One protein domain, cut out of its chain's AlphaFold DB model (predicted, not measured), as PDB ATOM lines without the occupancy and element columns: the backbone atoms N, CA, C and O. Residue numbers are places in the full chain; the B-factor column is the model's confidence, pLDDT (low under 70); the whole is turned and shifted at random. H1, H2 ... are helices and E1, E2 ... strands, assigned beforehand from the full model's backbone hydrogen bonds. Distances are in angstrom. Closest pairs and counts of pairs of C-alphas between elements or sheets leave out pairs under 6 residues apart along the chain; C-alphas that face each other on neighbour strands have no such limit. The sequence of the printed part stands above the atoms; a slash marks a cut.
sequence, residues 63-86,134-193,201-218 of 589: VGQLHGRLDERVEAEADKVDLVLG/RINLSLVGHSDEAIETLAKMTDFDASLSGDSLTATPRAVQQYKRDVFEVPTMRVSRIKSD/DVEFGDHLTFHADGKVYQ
ATOM      1  N   VAL A  63     119.276 181.901 100.519       82.75
ATOM      2  CA  VAL A  63     118.719 180.921 101.457       82.75
ATOM      3  C   VAL A  63     117.204 181.087 101.541       82.75
ATOM      4  O   VAL A  63     116.477 180.112 101.357       82.75
ATOM      5  N   GLY A  64     116.716 182.316 101.730       81.75
ATOM      6  CA  GLY A  64     115.284 182.614 101.731       81.75
ATOM      7  C   GLY A  64     114.590 182.217 100.425       81.75
ATOM      8  O   GLY A  64     113.507 181.634 100.456       81.75
ATOM      9  N   GLN A  65     115.231 182.434  99.272       77.38
ATOM     10  CA  GLN A  65     114.714 181.988  97.969       77.38
ATOM     11  C   GLN A  65     114.652 180.464  97.844       77.38
ATOM     12  O   GLN A  65     113.670 179.925  97.327       77.38
ATOM     13  N   LEU A  66     115.688 179.759  98.302       81.38
ATOM     14  CA  LEU A  66     115.708 178.297  98.303       81.38
ATOM     15  C   LEU A  66     114.622 177.731  99.222       81.38
ATOM     16  O   LEU A  66     113.909 176.819  98.804       81.38
ATOM     17  N   HIS A  67     114.426 178.306 100.412       87.88
ATOM     18  CA  HIS A  67     113.307 177.953 101.287       87.88
ATOM     19  C   HIS A  67     111.951 178.269 100.647       87.88
ATOM     20  O   HIS A  67     111.069 177.417 100.670       87.88
ATOM     21  N   GLY A  68     111.812 179.416  99.974       83.62
ATOM     22  CA  GLY A  68     110.631 179.777  99.184       83.62
ATOM     23  C   GLY A  68     110.230 178.725  98.164       83.62
ATOM     24  O   GLY A  68     109.084 178.264  98.167       83.62
ATOM     25  N   ARG A  69     111.190 178.297  97.340       80.31
ATOM     26  CA  ARG A  69     110.988 177.248  96.333       80.31
ATOM     27  C   ARG A  69     110.718 175.885  96.955       80.31
ATOM     28  O   ARG A  69     109.952 175.107  96.393       80.31
ATOM     29  N   LEU A  70     111.370 175.577  98.075       83.81
ATOM     30  CA  LEU A  70     111.167 174.324  98.791       83.81
ATOM     31  C   LEU A  70     109.739 174.237  99.330       83.81
ATOM     32  O   LEU A  70     109.066 173.245  99.078       83.81
ATOM     33  N   ASP A  71     109.263 175.288  99.991       86.81
ATOM     34  CA  ASP A  71     107.906 175.378 100.530       86.81
ATOM     35  C   ASP A  71     106.846 175.306  99.427       86.81
ATOM     36  O   ASP A  71     105.909 174.529  99.544       86.81
ATOM     37  N   GLU A  72     107.015 176.039  98.319       83.50
ATOM     38  CA  GLU A  72     106.092 175.961  97.173       83.50
ATOM     39  C   GLU A  72     105.998 174.538  96.616       83.50
ATOM     40  O   GLU A  72     104.954 174.099  96.132       83.50
ATOM     41  N   ARG A  73     107.105 173.797  96.683       82.38
ATOM     42  CA  ARG A  73     107.162 172.417  96.228       82.38
ATOM     43  C   ARG A  73     106.569 171.444  97.245       82.38
ATOM     44  O   ARG A  73     105.888 170.514  96.829       82.38
ATOM     45  N   VAL A  74     106.757 171.695  98.543       84.88
ATOM     46  CA  VAL A  74     106.017 171.015  99.619       84.88
ATOM     47  C   VAL A  74     104.520 171.195  99.400       84.88
ATOM     48  O   VAL A  74     103.799 170.210  99.349       84.88
ATOM     49  N   GLU A  75     104.056 172.423  99.200       84.00
ATOM     50  CA  GLU A  75     102.642 172.722  98.984       84.00
ATOM     51  C   GLU A  75     102.093 172.085  97.699       84.00
ATOM     52  O   GLU A  75     100.924 171.721  97.652       84.00
ATOM     53  N   ALA A  76     102.896 171.947  96.643       80.69
ATOM     54  CA  ALA A  76     102.448 171.331  95.394       80.69
ATOM     55  C   ALA A  76     102.409 169.792  95.437       80.69
ATOM     56  O   ALA A  76     101.629 169.190  94.698       80.69
ATOM     57  N   GLU A  77     103.277 169.163  96.234       78.12
ATOM     58  CA  GLU A  77     103.477 167.707  96.244       78.12
ATOM     59  C   GLU A  77     102.893 167.010  97.489       78.12
ATOM     60  O   GLU A  77     102.620 165.811  97.429       78.12
ATOM     61  N   ALA A  78     102.700 167.720  98.605       78.12
ATOM     62  CA  ALA A  78     102.111 167.170  99.826       78.12
ATOM     63  C   ALA A  78     100.575 167.163  99.778       78.12
ATOM     64  O   ALA A  78      99.950 168.059  99.207       78.12
ATOM     65  N   ASP A  79      99.969 166.181 100.450       75.81
ATOM     66  CA  ASP A  79      98.523 166.148 100.659       75.81
ATOM     67  C   ASP A  79      98.107 167.329 101.548       75.81
ATOM     68  O   ASP A  79      98.473 167.412 102.725       75.81
ATOM     69  N   LYS A  80      97.351 168.263 100.963       78.31
ATOM     70  CA  LYS A  80      96.769 169.396 101.683       78.31
ATOM     71  C   LYS A  80      95.509 168.953 102.413       78.31
ATOM     72  O   LYS A  80      94.690 168.225 101.855       78.31
ATOM     73  N   VAL A  81      95.358 169.417 103.647       83.56
ATOM     74  CA  VAL A  81      94.191 169.133 104.486       83.56
ATOM     75  C   VAL A  81      93.571 170.454 104.913       83.56
ATOM     76  O   VAL A  81      94.280 171.345 105.372       83.56
ATOM     77  N   ASP A  82      92.255 170.592 104.793       80.12
ATOM     78  CA  ASP A  82      91.564 171.753 105.348       80.12
ATOM     79  C   ASP A  82      91.685 171.737 106.875       80.12
ATOM     80  O   ASP A  82      91.451 170.709 107.520       80.12
ATOM     81  N   LEU A  83      92.064 172.870 107.470       80.50
ATOM     82  CA  LEU A  83      91.991 173.005 108.919       80.50
ATOM     83  C   LEU A  83      90.512 173.089 109.316       80.50
ATOM     84  O   LEU A  83      89.833 174.054 108.979       80.50
ATOM     85  N   VAL A  84      90.010 172.066 110.004       77.75
ATOM     86  CA  VAL A  84      88.649 172.028 110.556       77.75
ATOM     87  C   VAL A  84      88.752 172.231 112.062       77.75
ATOM     88  O   VAL A  84      89.543 171.545 112.707       77.75
ATOM     89  N   LEU A  85      87.991 173.187 112.592       79.00
ATOM     90  CA  LEU A  85      87.950 173.545 114.012       79.00
ATOM     91  C   LEU A  85      86.495 173.697 114.464       79.00
ATOM     92  O   LEU A  85      85.650 174.203 113.714       79.00
ATOM     93  N   GLY A  86      86.210 173.301 115.704       57.12
ATOM     94  CA  GLY A  86      84.902 173.536 116.322       57.12
ATOM     95  C   GLY A  86      83.754 172.728 115.709       57.12
ATOM     96  O   GLY A  86      82.667 173.273 115.528       57.12
ATOM     97  N   ARG A 134     108.962 162.332  98.136       77.25
ATOM     98  CA  ARG A 134     110.233 163.050  98.243       77.25
ATOM     99  C   ARG A 134     110.272 164.201  97.244       77.25
ATOM    100  O   ARG A 134     110.239 163.985  96.034       77.25
ATOM    101  N   ILE A 135     110.442 165.400  97.775       79.62
ATOM    102  CA  ILE A 135     110.568 166.649  97.038       79.62
ATOM    103  C   ILE A 135     111.994 166.791  96.539       79.62
ATOM    104  O   ILE A 135     112.928 166.642  97.325       79.62
ATOM    105  N   ASN A 136     112.173 167.119  95.258       77.75
ATOM    106  CA  ASN A 136     113.487 167.405  94.680       77.75
ATOM    107  C   ASN A 136     113.632 168.893  94.328       77.75
ATOM    108  O   ASN A 136     112.882 169.427  93.508       77.75
ATOM    109  N   LEU A 137     114.630 169.547  94.914       79.50
ATOM    110  CA  LEU A 137     114.983 170.936  94.661       79.50
ATOM    111  C   LEU A 137     116.344 171.019  93.961       79.50
ATOM    112  O   LEU A 137     117.332 170.447  94.421       79.50
ATOM    113  N   SER A 138     116.401 171.766  92.858       74.56
ATOM    114  CA  SER A 138     117.666 172.117  92.208       74.56
ATOM    115  C   SER A 138     118.292 173.330  92.891       74.56
ATOM    116  O   SER A 138     117.618 174.336  93.100       74.56
ATOM    117  N   LEU A 139     119.584 173.227  93.196       74.00
ATOM    118  CA  LEU A 139     120.406 174.264  93.823       74.00
ATOM    119  C   LEU A 139     121.343 174.954  92.815       74.00
ATOM    120  O   LEU A 139     122.190 175.762  93.189       74.00
ATOM    121  N   VAL A 140     121.209 174.635  91.524       67.69
ATOM    122  CA  VAL A 140     122.078 175.165  90.469       67.69
ATOM    123  C   VAL A 140     121.952 176.687  90.397       67.69
ATOM    124  O   VAL A 140     120.855 177.218  90.231       67.69
ATOM    125  N   GLY A 141     123.092 177.377  90.458       62.56
ATOM    126  CA  GLY A 141     123.164 178.837  90.369       62.56
ATOM    127  C   GLY A 141     123.105 179.569  91.712       62.56
ATOM    128  O   GLY A 141     123.121 180.796  91.696       62.56
ATOM    129  N   HIS A 142     123.066 178.844  92.833       72.19
ATOM    130  CA  HIS A 142     123.200 179.395  94.184       72.19
ATOM    131  C   HIS A 142     124.635 179.245  94.711       72.19
ATOM    132  O   HIS A 142     125.402 178.413  94.220       72.19
ATOM    133  N   SER A 143     125.008 180.073  95.685       74.31
ATOM    134  CA  SER A 143     126.325 180.058  96.325       74.31
ATOM    135  C   SER A 143     126.570 178.798  97.164       74.31
ATOM    136  O   SER A 143     125.641 178.193  97.704       74.31
ATOM    137  N   ASP A 144     127.846 178.435  97.327       75.06
ATOM    138  CA  ASP A 144     128.262 177.307  98.174       75.06
ATOM    139  C   ASP A 144     127.793 177.478  99.634       75.06
ATOM    140  O   ASP A 144     127.416 176.502 100.277       75.06
ATOM    141  N   GLU A 145     127.746 178.715 100.142       76.81
ATOM    142  CA  GLU A 145     127.281 179.043 101.499       76.81
ATOM    143  C   GLU A 145     125.772 178.794 101.680       76.81
ATOM    144  O   GLU A 145     125.337 178.218 102.685       76.81
ATOM    145  N   ALA A 146     124.957 179.164 100.686       76.56
ATOM    146  CA  ALA A 146     123.525 178.875 100.701       76.56
ATOM    147  C   ALA A 146     123.262 177.360 100.649       76.56
ATOM    148  O   ALA A 146     122.409 176.842 101.375       76.56
ATOM    149  N   ILE A 147     124.041 176.632  99.842       79.12
ATOM    150  CA  ILE A 147     123.973 175.168  99.753       79.12
ATOM    151  C   ILE A 147     124.383 174.517 101.083       79.12
ATOM    152  O   ILE A 147     123.684 173.619 101.555       79.12
ATOM    153  N   GLU A 148     125.464 174.976 101.718       81.38
ATOM    154  CA  GLU A 148     125.913 174.486 103.031       81.38
ATOM    155  C   GLU A 148     124.856 174.729 104.120       81.38
ATOM    156  O   GLU A 148     124.633 173.880 104.986       81.38
ATOM    157  N   THR A 149     124.128 175.843 104.040       81.50
ATOM    158  CA  THR A 149     123.034 176.142 104.972       81.50
ATOM    159  C   THR A 149     121.882 175.141 104.855       81.50
ATOM    160  O   THR A 149     121.408 174.646 105.882       81.50
ATOM    161  N   LEU A 150     121.462 174.787 103.632       80.38
ATOM    162  CA  LEU A 150     120.452 173.740 103.419       80.38
ATOM    163  C   LEU A 150     120.995 172.327 103.657       80.38
ATOM    164  O   LEU A 150     120.210 171.424 103.937       80.38
ATOM    165  N   ALA A 151     122.313 172.110 103.600       82.00
ATOM    166  CA  ALA A 151     122.906 170.809 103.905       82.00
ATOM    167  C   ALA A 151     122.593 170.356 105.340       82.00
ATOM    168  O   ALA A 151     122.475 169.162 105.578       82.00
ATOM    169  N   LYS A 152     122.333 171.280 106.276       84.25
ATOM    170  CA  LYS A 152     121.827 170.955 107.623       84.25
ATOM    171  C   LYS A 152     120.516 170.158 107.604       84.25
ATOM    172  O   LYS A 152     120.239 169.418 108.539       84.25
ATOM    173  N   MET A 153     119.725 170.230 106.527       84.50
ATOM    174  CA  MET A 153     118.536 169.384 106.372       84.50
ATOM    175  C   MET A 153     118.878 167.886 106.326       84.50
ATOM    176  O   MET A 153     117.998 167.070 106.591       84.50
ATOM    177  N   THR A 154     120.125 167.494 106.020       85.38
ATOM    178  CA  THR A 154     120.542 166.078 106.023       85.38
ATOM    179  C   THR A 154     120.621 165.460 107.416       85.38
ATOM    180  O   THR A 154     120.711 164.240 107.520       85.38
ATOM    181  N   ASP A 155     120.580 166.275 108.475       84.75
ATOM    182  CA  ASP A 155     120.404 165.781 109.847       84.75
ATOM    183  C   ASP A 155     118.982 165.219 110.068       84.75
ATOM    184  O   ASP A 155     118.728 164.485 111.024       84.75
ATOM    185  N   PHE A 156     118.070 165.509 109.137       84.50
ATOM    186  CA  PHE A 156     116.707 164.998 109.055       84.50
ATOM    187  C   PHE A 156     116.568 164.055 107.847       84.50
ATOM    188  O   PHE A 156     117.548 163.643 107.229       84.50
ATOM    189  N   ASP A 157     115.340 163.701 107.465       83.81
ATOM    190  CA  ASP A 157     115.065 162.836 106.306       83.81
ATOM    191  C   ASP A 157     115.243 163.559 104.941       83.81
ATOM    192  O   ASP A 157     114.376 163.550 104.059       83.81
ATOM    193  N   ALA A 158     116.403 164.193 104.742       85.25
ATOM    194  CA  ALA A 158     116.829 164.791 103.482       85.25
ATOM    195  C   ALA A 158     118.175 164.230 103.001       85.25
ATOM    196  O   ALA A 158     119.015 163.777 103.775       85.25
ATOM    197  N   SER A 159     118.397 164.270 101.691       84.44
ATOM    198  CA  SER A 159     119.656 163.881 101.062       84.44
ATOM    199  C   SER A 159     120.118 164.947 100.076       84.44
ATOM    200  O   SER A 159     119.330 165.476  99.294       84.44
ATOM    201  N   LEU A 160     121.412 165.259 100.112       85.12
ATOM    202  CA  LEU A 160     122.057 166.206  99.207       85.12
ATOM    203  C   LEU A 160     122.980 165.438  98.252       85.12
ATOM    204  O   LEU A 160     123.854 164.687  98.689       85.12
ATOM    205  N   SER A 161     122.780 165.596  96.942       77.94
ATOM    206  CA  SER A 161     123.602 164.956  95.910       77.94
ATOM    207  C   SER A 161     124.006 165.965  94.838       77.94
ATOM    208  O   SER A 161     123.223 166.287  93.946       77.94
ATOM    209  N   GLY A 162     125.242 166.468  94.932       75.56
ATOM    210  CA  GLY A 162     125.701 167.579  94.095       75.56
ATOM    211  C   GLY A 162     124.814 168.807  94.307       75.56
ATOM    212  O   GLY A 162     124.567 169.187  95.446       75.56
ATOM    213  N   ASP A 163     124.263 169.343  93.219       73.31
ATOM    214  CA  ASP A 163     123.403 170.537  93.224       73.31
ATOM    215  C   ASP A 163     121.903 170.190  93.333       73.31
ATOM    216  O   ASP A 163     121.048 170.879  92.770       73.31
ATOM    217  N   SER A 164     121.557 169.074  93.982       75.19
ATOM    218  CA  SER A 164     120.169 168.633  94.163       75.19
ATOM    219  C   SER A 164     119.919 168.193  95.601       75.19
ATOM    220  O   SER A 164     120.595 167.299  96.117       75.19
ATOM    221  N   LEU A 165     118.920 168.812  96.227       81.75
ATOM    222  CA  LEU A 165     118.407 168.451  97.543       81.75
ATOM    223  C   LEU A 165     117.136 167.619  97.374       81.75
ATOM    224  O   LEU A 165     116.244 167.993  96.618       81.75
ATOM    225  N   THR A 166     117.039 166.498  98.083       82.81
ATOM    226  CA  THR A 166     115.848 165.646  98.107       82.81
ATOM    227  C   THR A 166     115.353 165.438  99.538       82.81
ATOM    228  O   THR A 166     115.999 164.724 100.304       82.81
ATOM    229  N   ALA A 167     114.191 165.980  99.899       85.56
ATOM    230  CA  ALA A 167     113.659 165.963 101.269       85.56
ATOM    231  C   ALA A 167     112.189 165.524 101.314       85.56
ATOM    232  O   ALA A 167     111.459 165.714 100.345       85.56
ATOM    233  N   THR A 168     111.734 164.951 102.427       84.31
ATOM    234  CA  THR A 168     110.291 164.790 102.680       84.31
ATOM    235  C   THR A 168     109.693 166.085 103.245       84.31
ATOM    236  O   THR A 168     110.413 166.834 103.912       84.31
ATOM    237  N   PRO A 169     108.387 166.365 103.048       83.81
ATOM    238  CA  PRO A 169     107.708 167.499 103.685       83.81
ATOM    239  C   PRO A 169     107.997 167.603 105.187       83.81
ATOM    240  O   PRO A 169     108.327 168.671 105.698       83.81
ATOM    241  N   ARG A 170     107.966 166.460 105.884       84.31
ATOM    242  CA  ARG A 170     108.272 166.360 107.312       84.31
ATOM    243  C   ARG A 170     109.704 166.794 107.641       84.31
ATOM    244  O   ARG A 170     109.888 167.493 108.632       84.31
ATOM    245  N   ALA A 171     110.696 166.421 106.830       86.12
ATOM    246  CA  ALA A 171     112.085 166.837 107.033       86.12
ATOM    247  C   ALA A 171     112.251 168.357 106.908       86.12
ATOM    248  O   ALA A 171     112.926 168.967 107.733       86.12
ATOM    249  N   VAL A 172     111.590 168.975 105.923       85.62
ATOM    250  CA  VAL A 172     111.603 170.439 105.744       85.62
ATOM    251  C   VAL A 172     111.001 171.141 106.960       85.62
ATOM    252  O   VAL A 172     111.589 172.087 107.483       85.62
ATOM    253  N   GLN A 173     109.852 170.656 107.439       85.94
ATOM    254  CA  GLN A 173     109.187 171.215 108.618       85.94
ATOM    255  C   GLN A 173     110.044 171.084 109.883       85.94
ATOM    256  O   GLN A 173     110.187 172.055 110.620       85.94
ATOM    257  N   GLN A 174     110.633 169.907 110.120       85.88
ATOM    258  CA  GLN A 174     111.506 169.669 111.273       85.88
ATOM    259  C   GLN A 174     112.739 170.569 111.239       85.88
ATOM    260  O   GLN A 174     113.026 171.222 112.233       85.88
ATOM    261  N   TYR A 175     113.401 170.680 110.085       88.38
ATOM    262  CA  TYR A 175     114.525 171.595 109.915       88.38
ATOM    263  C   TYR A 175     114.145 173.034 110.270       88.38
ATOM    264  O   TYR A 175     114.849 173.680 111.037       88.38
ATOM    265  N   LYS A 176     113.030 173.544 109.737       86.75
ATOM    266  CA  LYS A 176     112.646 174.937 109.980       86.75
ATOM    267  C   LYS A 176     112.285 175.195 111.435       86.75
ATOM    268  O   LYS A 176     112.708 176.207 111.977       86.75
ATOM    269  N   ARG A 177     111.558 174.273 112.065       83.50
ATOM    270  CA  ARG A 177     111.237 174.370 113.488       83.50
ATOM    271  C   ARG A 177     112.502 174.338 114.346       83.50
ATOM    272  O   ARG A 177     112.611 175.122 115.270       83.50
ATOM    273  N   ASP A 178     113.458 173.473 114.032       83.44
ATOM    274  CA  ASP A 178     114.660 173.311 114.853       83.44
ATOM    275  C   ASP A 178     115.713 174.416 114.591       83.44
ATOM    276  O   ASP A 178     116.592 174.632 115.420       83.44
ATOM    277  N   VAL A 179     115.653 175.116 113.448       83.69
ATOM    278  CA  VAL A 179     116.600 176.194 113.083       83.69
ATOM    279  C   VAL A 179     116.048 177.594 113.334       83.69
ATOM    280  O   VAL A 179     116.820 178.492 113.663       83.69
ATOM    281  N   PHE A 180     114.746 177.800 113.132       84.06
ATOM    282  CA  PHE A 180     114.098 179.106 113.247       84.06
ATOM    283  C   PHE A 180     113.060 179.165 114.370       84.06
ATOM    284  O   PHE A 180     112.504 180.232 114.583       84.06
ATOM    285  N   GLU A 181     112.757 178.054 115.052       83.94
ATOM    286  CA  GLU A 181     111.817 177.994 116.192       83.94
ATOM    287  C   GLU A 181     110.385 178.448 115.871       83.94
ATOM    288  O   GLU A 181     109.543 178.588 116.752       83.94
ATOM    289  N   VAL A 182     110.062 178.590 114.583       85.06
ATOM    290  CA  VAL A 182     108.731 178.956 114.105       85.06
ATOM    291  C   VAL A 182     108.249 178.027 112.995       85.06
ATOM    292  O   VAL A 182     109.042 177.557 112.168       85.06
ATOM    293  N   PRO A 183     106.937 177.748 112.934       91.62
ATOM    294  CA  PRO A 183     106.357 176.995 111.831       91.62
ATOM    295  C   PRO A 183     106.362 177.813 110.533       91.62
ATOM    296  O   PRO A 183     106.522 179.038 110.514       91.62
ATOM    297  N   THR A 184     106.138 177.127 109.410       92.69
ATOM    298  CA  THR A 184     105.916 177.809 108.127       92.69
ATOM    299  C   THR A 184     104.443 178.154 107.978       92.69
ATOM    300  O   THR A 184     103.592 177.270 108.030       92.69
ATOM    301  N   MET A 185     104.156 179.433 107.769       94.88
ATOM    302  CA  MET A 185     102.832 179.945 107.437       94.88
ATOM    303  C   MET A 185     102.968 180.937 106.290       94.88
ATOM    304  O   MET A 185     103.819 181.820 106.369       94.88
ATOM    305  N   ARG A 186     102.197 180.805 105.210       92.81
ATOM    306  CA  ARG A 186     102.337 181.683 104.037       92.81
ATOM    307  C   ARG A 186     101.004 181.879 103.336       92.81
ATOM    308  O   ARG A 186     100.203 180.960 103.245       92.81
ATOM    309  N   VAL A 187     100.774 183.069 102.789       91.88
ATOM    310  CA  VAL A 187      99.659 183.258 101.855       91.88
ATOM    311  C   VAL A 187     100.020 182.547 100.555       91.88
ATOM    312  O   VAL A 187     101.129 182.728 100.039       91.88
ATOM    313  N   SER A 188      99.096 181.736 100.041       85.75
ATOM    314  CA  SER A 188      99.274 181.065  98.754       85.75
ATOM    315  C   SER A 188      99.531 182.088  97.645       85.75
ATOM    316  O   SER A 188      99.096 183.239  97.712       85.75
ATOM    317  N   ARG A 189     100.277 181.694  96.615       83.38
ATOM    318  CA  ARG A 189     100.604 182.563  95.478       83.38
ATOM    319  C   ARG A 189     100.155 181.917  94.184       83.38
ATOM    320  O   ARG A 189     100.388 180.729  93.959       83.38
ATOM    321  N   ILE A 190      99.543 182.714  93.322       74.12
ATOM    322  CA  ILE A 190      99.149 182.327  91.977       74.12
ATOM    323  C   ILE A 190     100.304 182.712  91.051       74.12
ATOM    324  O   ILE A 190     100.752 183.857  91.022       74.12
ATOM    325  N   LYS A 191     100.845 181.737  90.314       59.50
ATOM    326  CA  LYS A 191     101.930 181.997  89.359       59.50
ATOM    327  C   LYS A 191     101.395 182.854  88.213       59.50
ATOM    328  O   LYS A 191     100.622 182.359  87.398       59.50
ATOM    329  N   SER A 192     101.832 184.108  88.135       52.97
ATOM    330  CA  SER A 192     101.592 184.967  86.976       52.97
ATOM    331  C   SER A 192     102.434 184.501  85.784       52.97
ATOM    332  O   SER A 192     103.607 184.163  85.958       52.97
ATOM    333  N   ASP A 193     101.876 184.528  84.572       52.31
ATOM    334  CA  ASP A 193     102.618 184.228  83.342       52.31
ATOM    335  C   ASP A 193     103.857 185.143  83.214       52.31
ATOM    336  O   ASP A 193     103.747 186.362  83.074       52.31
ATOM    337  N   ASP A 201     105.106 191.963  91.059       62.53
ATOM    338  CA  ASP A 201     103.834 191.419  90.545       62.53
ATOM    339  C   ASP A 201     103.666 189.960  90.997       62.53
ATOM    340  O   ASP A 201     103.970 189.018  90.268       62.53
ATOM    341  N   VAL A 202     103.213 189.760  92.233       70.31
ATOM    342  CA  VAL A 202     102.734 188.455  92.704       70.31
ATOM    343  C   VAL A 202     101.257 188.580  93.005       70.31
ATOM    344  O   VAL A 202     100.844 189.398  93.826       70.31
ATOM    345  N   GLU A 203     100.470 187.737  92.352       78.44
ATOM    346  CA  GLU A 203      99.071 187.553  92.692       78.44
ATOM    347  C   GLU A 203      98.990 186.594  93.886       78.44
ATOM    348  O   GLU A 203      99.484 185.464  93.842       78.44
ATOM    349  N   PHE A 204      98.427 187.070  94.992       83.81
ATOM    350  CA  PHE A 204      98.172 186.242  96.167       83.81
ATOM    351  C   PHE A 204      96.859 185.480  95.979       83.81
ATOM    352  O   PHE A 204      95.907 186.010  95.412       83.81
ATOM    353  N   GLY A 205      96.835 184.228  96.425       84.88
ATOM    354  CA  GLY A 205      95.656 183.376  96.387       84.88
ATOM    355  C   GLY A 205      94.681 183.649  97.532       84.88
ATOM    356  O   GLY A 205      94.825 184.595  98.303       84.88
ATOM    357  N   ASP A 206      93.688 182.773  97.636       86.06
ATOM    358  CA  ASP A 206      92.515 182.882  98.512       86.06
ATOM    359  C   ASP A 206      92.633 182.107  99.833       86.06
ATOM    360  O   ASP A 206      91.704 182.099 100.637       86.06
ATOM    361  N   HIS A 207      93.778 181.466 100.076       89.69
ATOM    362  CA  HIS A 207      94.044 180.717 101.301       89.69
ATOM    363  C   HIS A 207      95.467 180.929 101.822       89.69
ATOM    364  O   HIS A 207      96.405 181.246 101.078       89.69
ATOM    365  N   LEU A 208      95.616 180.691 103.118       94.44
ATOM    366  CA  LEU A 208      96.858 180.631 103.871       94.44
ATOM    367  C   LEU A 208      97.261 179.156 104.048       94.44
ATOM    368  O   LEU A 208      96.429 178.309 104.368       94.44
ATOM    369  N   THR A 209      98.529 178.827 103.818       93.69
ATOM    370  CA  THR A 209      99.108 177.510 104.104       93.69
ATOM    371  C   THR A 209      99.785 177.539 105.469       93.69
ATOM    372  O   THR A 209     100.472 178.502 105.805       93.69
ATOM    373  N   PHE A 210      99.599 176.487 106.267       94.00
ATOM    374  CA  PHE A 210     100.228 176.339 107.579       94.00
ATOM    375  C   PHE A 210     100.824 174.942 107.742       94.00
ATOM    376  O   PHE A 210     100.141 173.932 107.599       94.00
ATOM    377  N   HIS A 211     102.124 174.871 107.996       91.19
ATOM    378  CA  HIS A 211     102.874 173.624 108.058       91.19
ATOM    379  C   HIS A 211     103.136 173.261 109.517       91.19
ATOM    380  O   HIS A 211     103.964 173.896 110.177       91.19
ATOM    381  N   ALA A 212     102.457 172.227 110.004       87.00
ATOM    382  CA  ALA A 212     102.588 171.753 111.376       87.00
ATOM    383  C   ALA A 212     102.303 170.250 111.468       87.00
ATOM    384  O   ALA A 212     101.541 169.695 110.674       87.00
ATOM    385  N   ASP A 213     102.925 169.584 112.441       83.19
ATOM    386  CA  ASP A 213     102.741 168.155 112.740       83.19
ATOM    387  C   ASP A 213     102.944 167.213 111.539       83.19
ATOM    388  O   ASP A 213     102.354 166.135 111.460       83.19
ATOM    389  N   GLY A 214     103.788 167.607 110.580       78.12
ATOM    390  CA  GLY A 214     104.034 166.848 109.354       78.12
ATOM    391  C   GLY A 214     102.940 166.984 108.291       78.12
ATOM    392  O   GLY A 214     103.010 166.288 107.281       78.12
ATOM    393  N   LYS A 215     101.953 167.864 108.492       84.69
ATOM    394  CA  LYS A 215     100.855 168.144 107.557       84.69
ATOM    395  C   LYS A 215     100.955 169.562 106.995       84.69
ATOM    396  O   LYS A 215     101.648 170.416 107.552       84.69
ATOM    397  N   VAL A 216     100.270 169.791 105.877       89.56
ATOM    398  CA  VAL A 216     100.070 171.117 105.279       89.56
ATOM    399  C   VAL A 216      98.587 171.445 105.378       89.56
ATOM    400  O   VAL A 216      97.762 170.823 104.708       89.56
ATOM    401  N   TYR A 217      98.259 172.403 106.236       91.31
ATOM    402  CA  TYR A 217      96.901 172.868 106.458       91.31
ATOM    403  C   TYR A 217      96.557 174.021 105.517       91.31
ATOM    404  O   TYR A 217      97.375 174.922 105.326       91.31
ATOM    405  N   GLN A 218      95.346 174.010 104.961       92.12
ATOM    406  CA  GLN A 218      94.751 175.168 104.296       92.12
ATOM    407  C   GLN A 218      93.829 175.904 105.273       92.12
ATOM    408  O   GLN A 218      92.976 175.298 105.922       92.12
TER     409      GLN A 218
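Overview. This is residues 63 to 86, 134 to 193 and 201 to 218 of the 589 residues of a protein of Halosimplex carlsbadense 2-9-1 (UniProt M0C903). Two small sheets stand at opposite ends of the longest axis, with H1 and H3 in the middle between them. At one end a strongly twisted sheet of E1, E7, E6 and E5 has H1 across it; at the other, E2, E4 and E3 have H1 and H2 over one face, H1 over E2 and H2 over E3, the two helices at a steep tilt of 47 degrees. The printed part has 102 residues, with three named helices and seven named strands in the order H1 E1 E2 H2 E3 E4 H3 E5 E6 E7, a mixed class. The four-stranded sheet, E1 E7 E6 E5, is mixed, and the three-stranded one, E2 E4 E3, is antiparallel. The whole is compact, with a radius of gyration of the C-alphas of 13.9 A and spans of 44 by 33 by 22 A.

Along the chain. H1, residues 63 to 77, begins at C-alpha 63 (118.719, 180.921, 101.457) and is 20.8 A long. E1 is residues 80 to 82 and E2 residues 135 to 138. H2, residues 144 to 155, is 18.2 A long. E3, residues 158 to 161, and E4, residues 164 to 167, form a hairpin. H3, residues 169 to 180, is 16.3 A long and begins at C-alpha 169 (107.708, 167.499, 103.685). E5, residues 184 to 190, is 18.1 A long. E6, residues 203 to 212, is 24.7 A long and bends by 76 degrees at residue 206. E7, residues 215 to 218, forms a hairpin with E6 and ends at C-alpha 218 (94.751, 175.168, 104.296).

Arrangement. H1 is on the four-stranded sheet at a height of 10.2 A, across the strands at 71 degrees to E5 on the local plane. H1 and H3 on one face of this sheet make two layers, helices and sheet. E1 and E7 are parallel, with N 81 and O 216 at 3.0 A; E7 and E6 are antiparallel, with N 217 and O 210 at 2.8 A; E6 and E5 are antiparallel, with N 209 and O 186 at 2.8 A. H1 is also on the other sheet, over E2, at a height of 8.7 A. H2 is on the same face, at 9.4 A, along the strands at 26 degrees to E3 on the local plane; this sheet too makes two layers with its helices. E2, H2 and E3 form a split strand-helix-strand unit, two strands running the same way with E4 between them, and its crossover is right-handed. E2 and E4 are antiparallel, with N 137 and O 165 at 2.8 A, and so are E4 and E3, with N 159 and O 166 at 2.8 A. H1, with residue 63 alone, touches H2 at a steep tilt of 47 degrees; the closest C-alphas, of Val 63 and Ala 146, are 5.3 A apart. H2 touches H3, the closest C-alphas being those of Met 153 and Tyr 175, 5.8 A. H1 and H3 have every O i to N i+4 pair within hydrogen-bond range; H2 has 4 of 8, and 8 of 9 O i to N i+3 pairs.

Size, cuts and confidence. The C-alphas of Gly 86 and Asp 144 are the two farthest apart, 47.2 A. Residues 87 to 133 are not printed, with 32.8 A between C-alphas 86 and 134, nor are residues 194 to 200, with 10.3 A between C-alphas 193 and 201. Of the links that are printed whole, each is tight. The mean pLDDT of the printed part is 81.3; residues 86, 140 to 141, 191 to 193 and 201 are under 70.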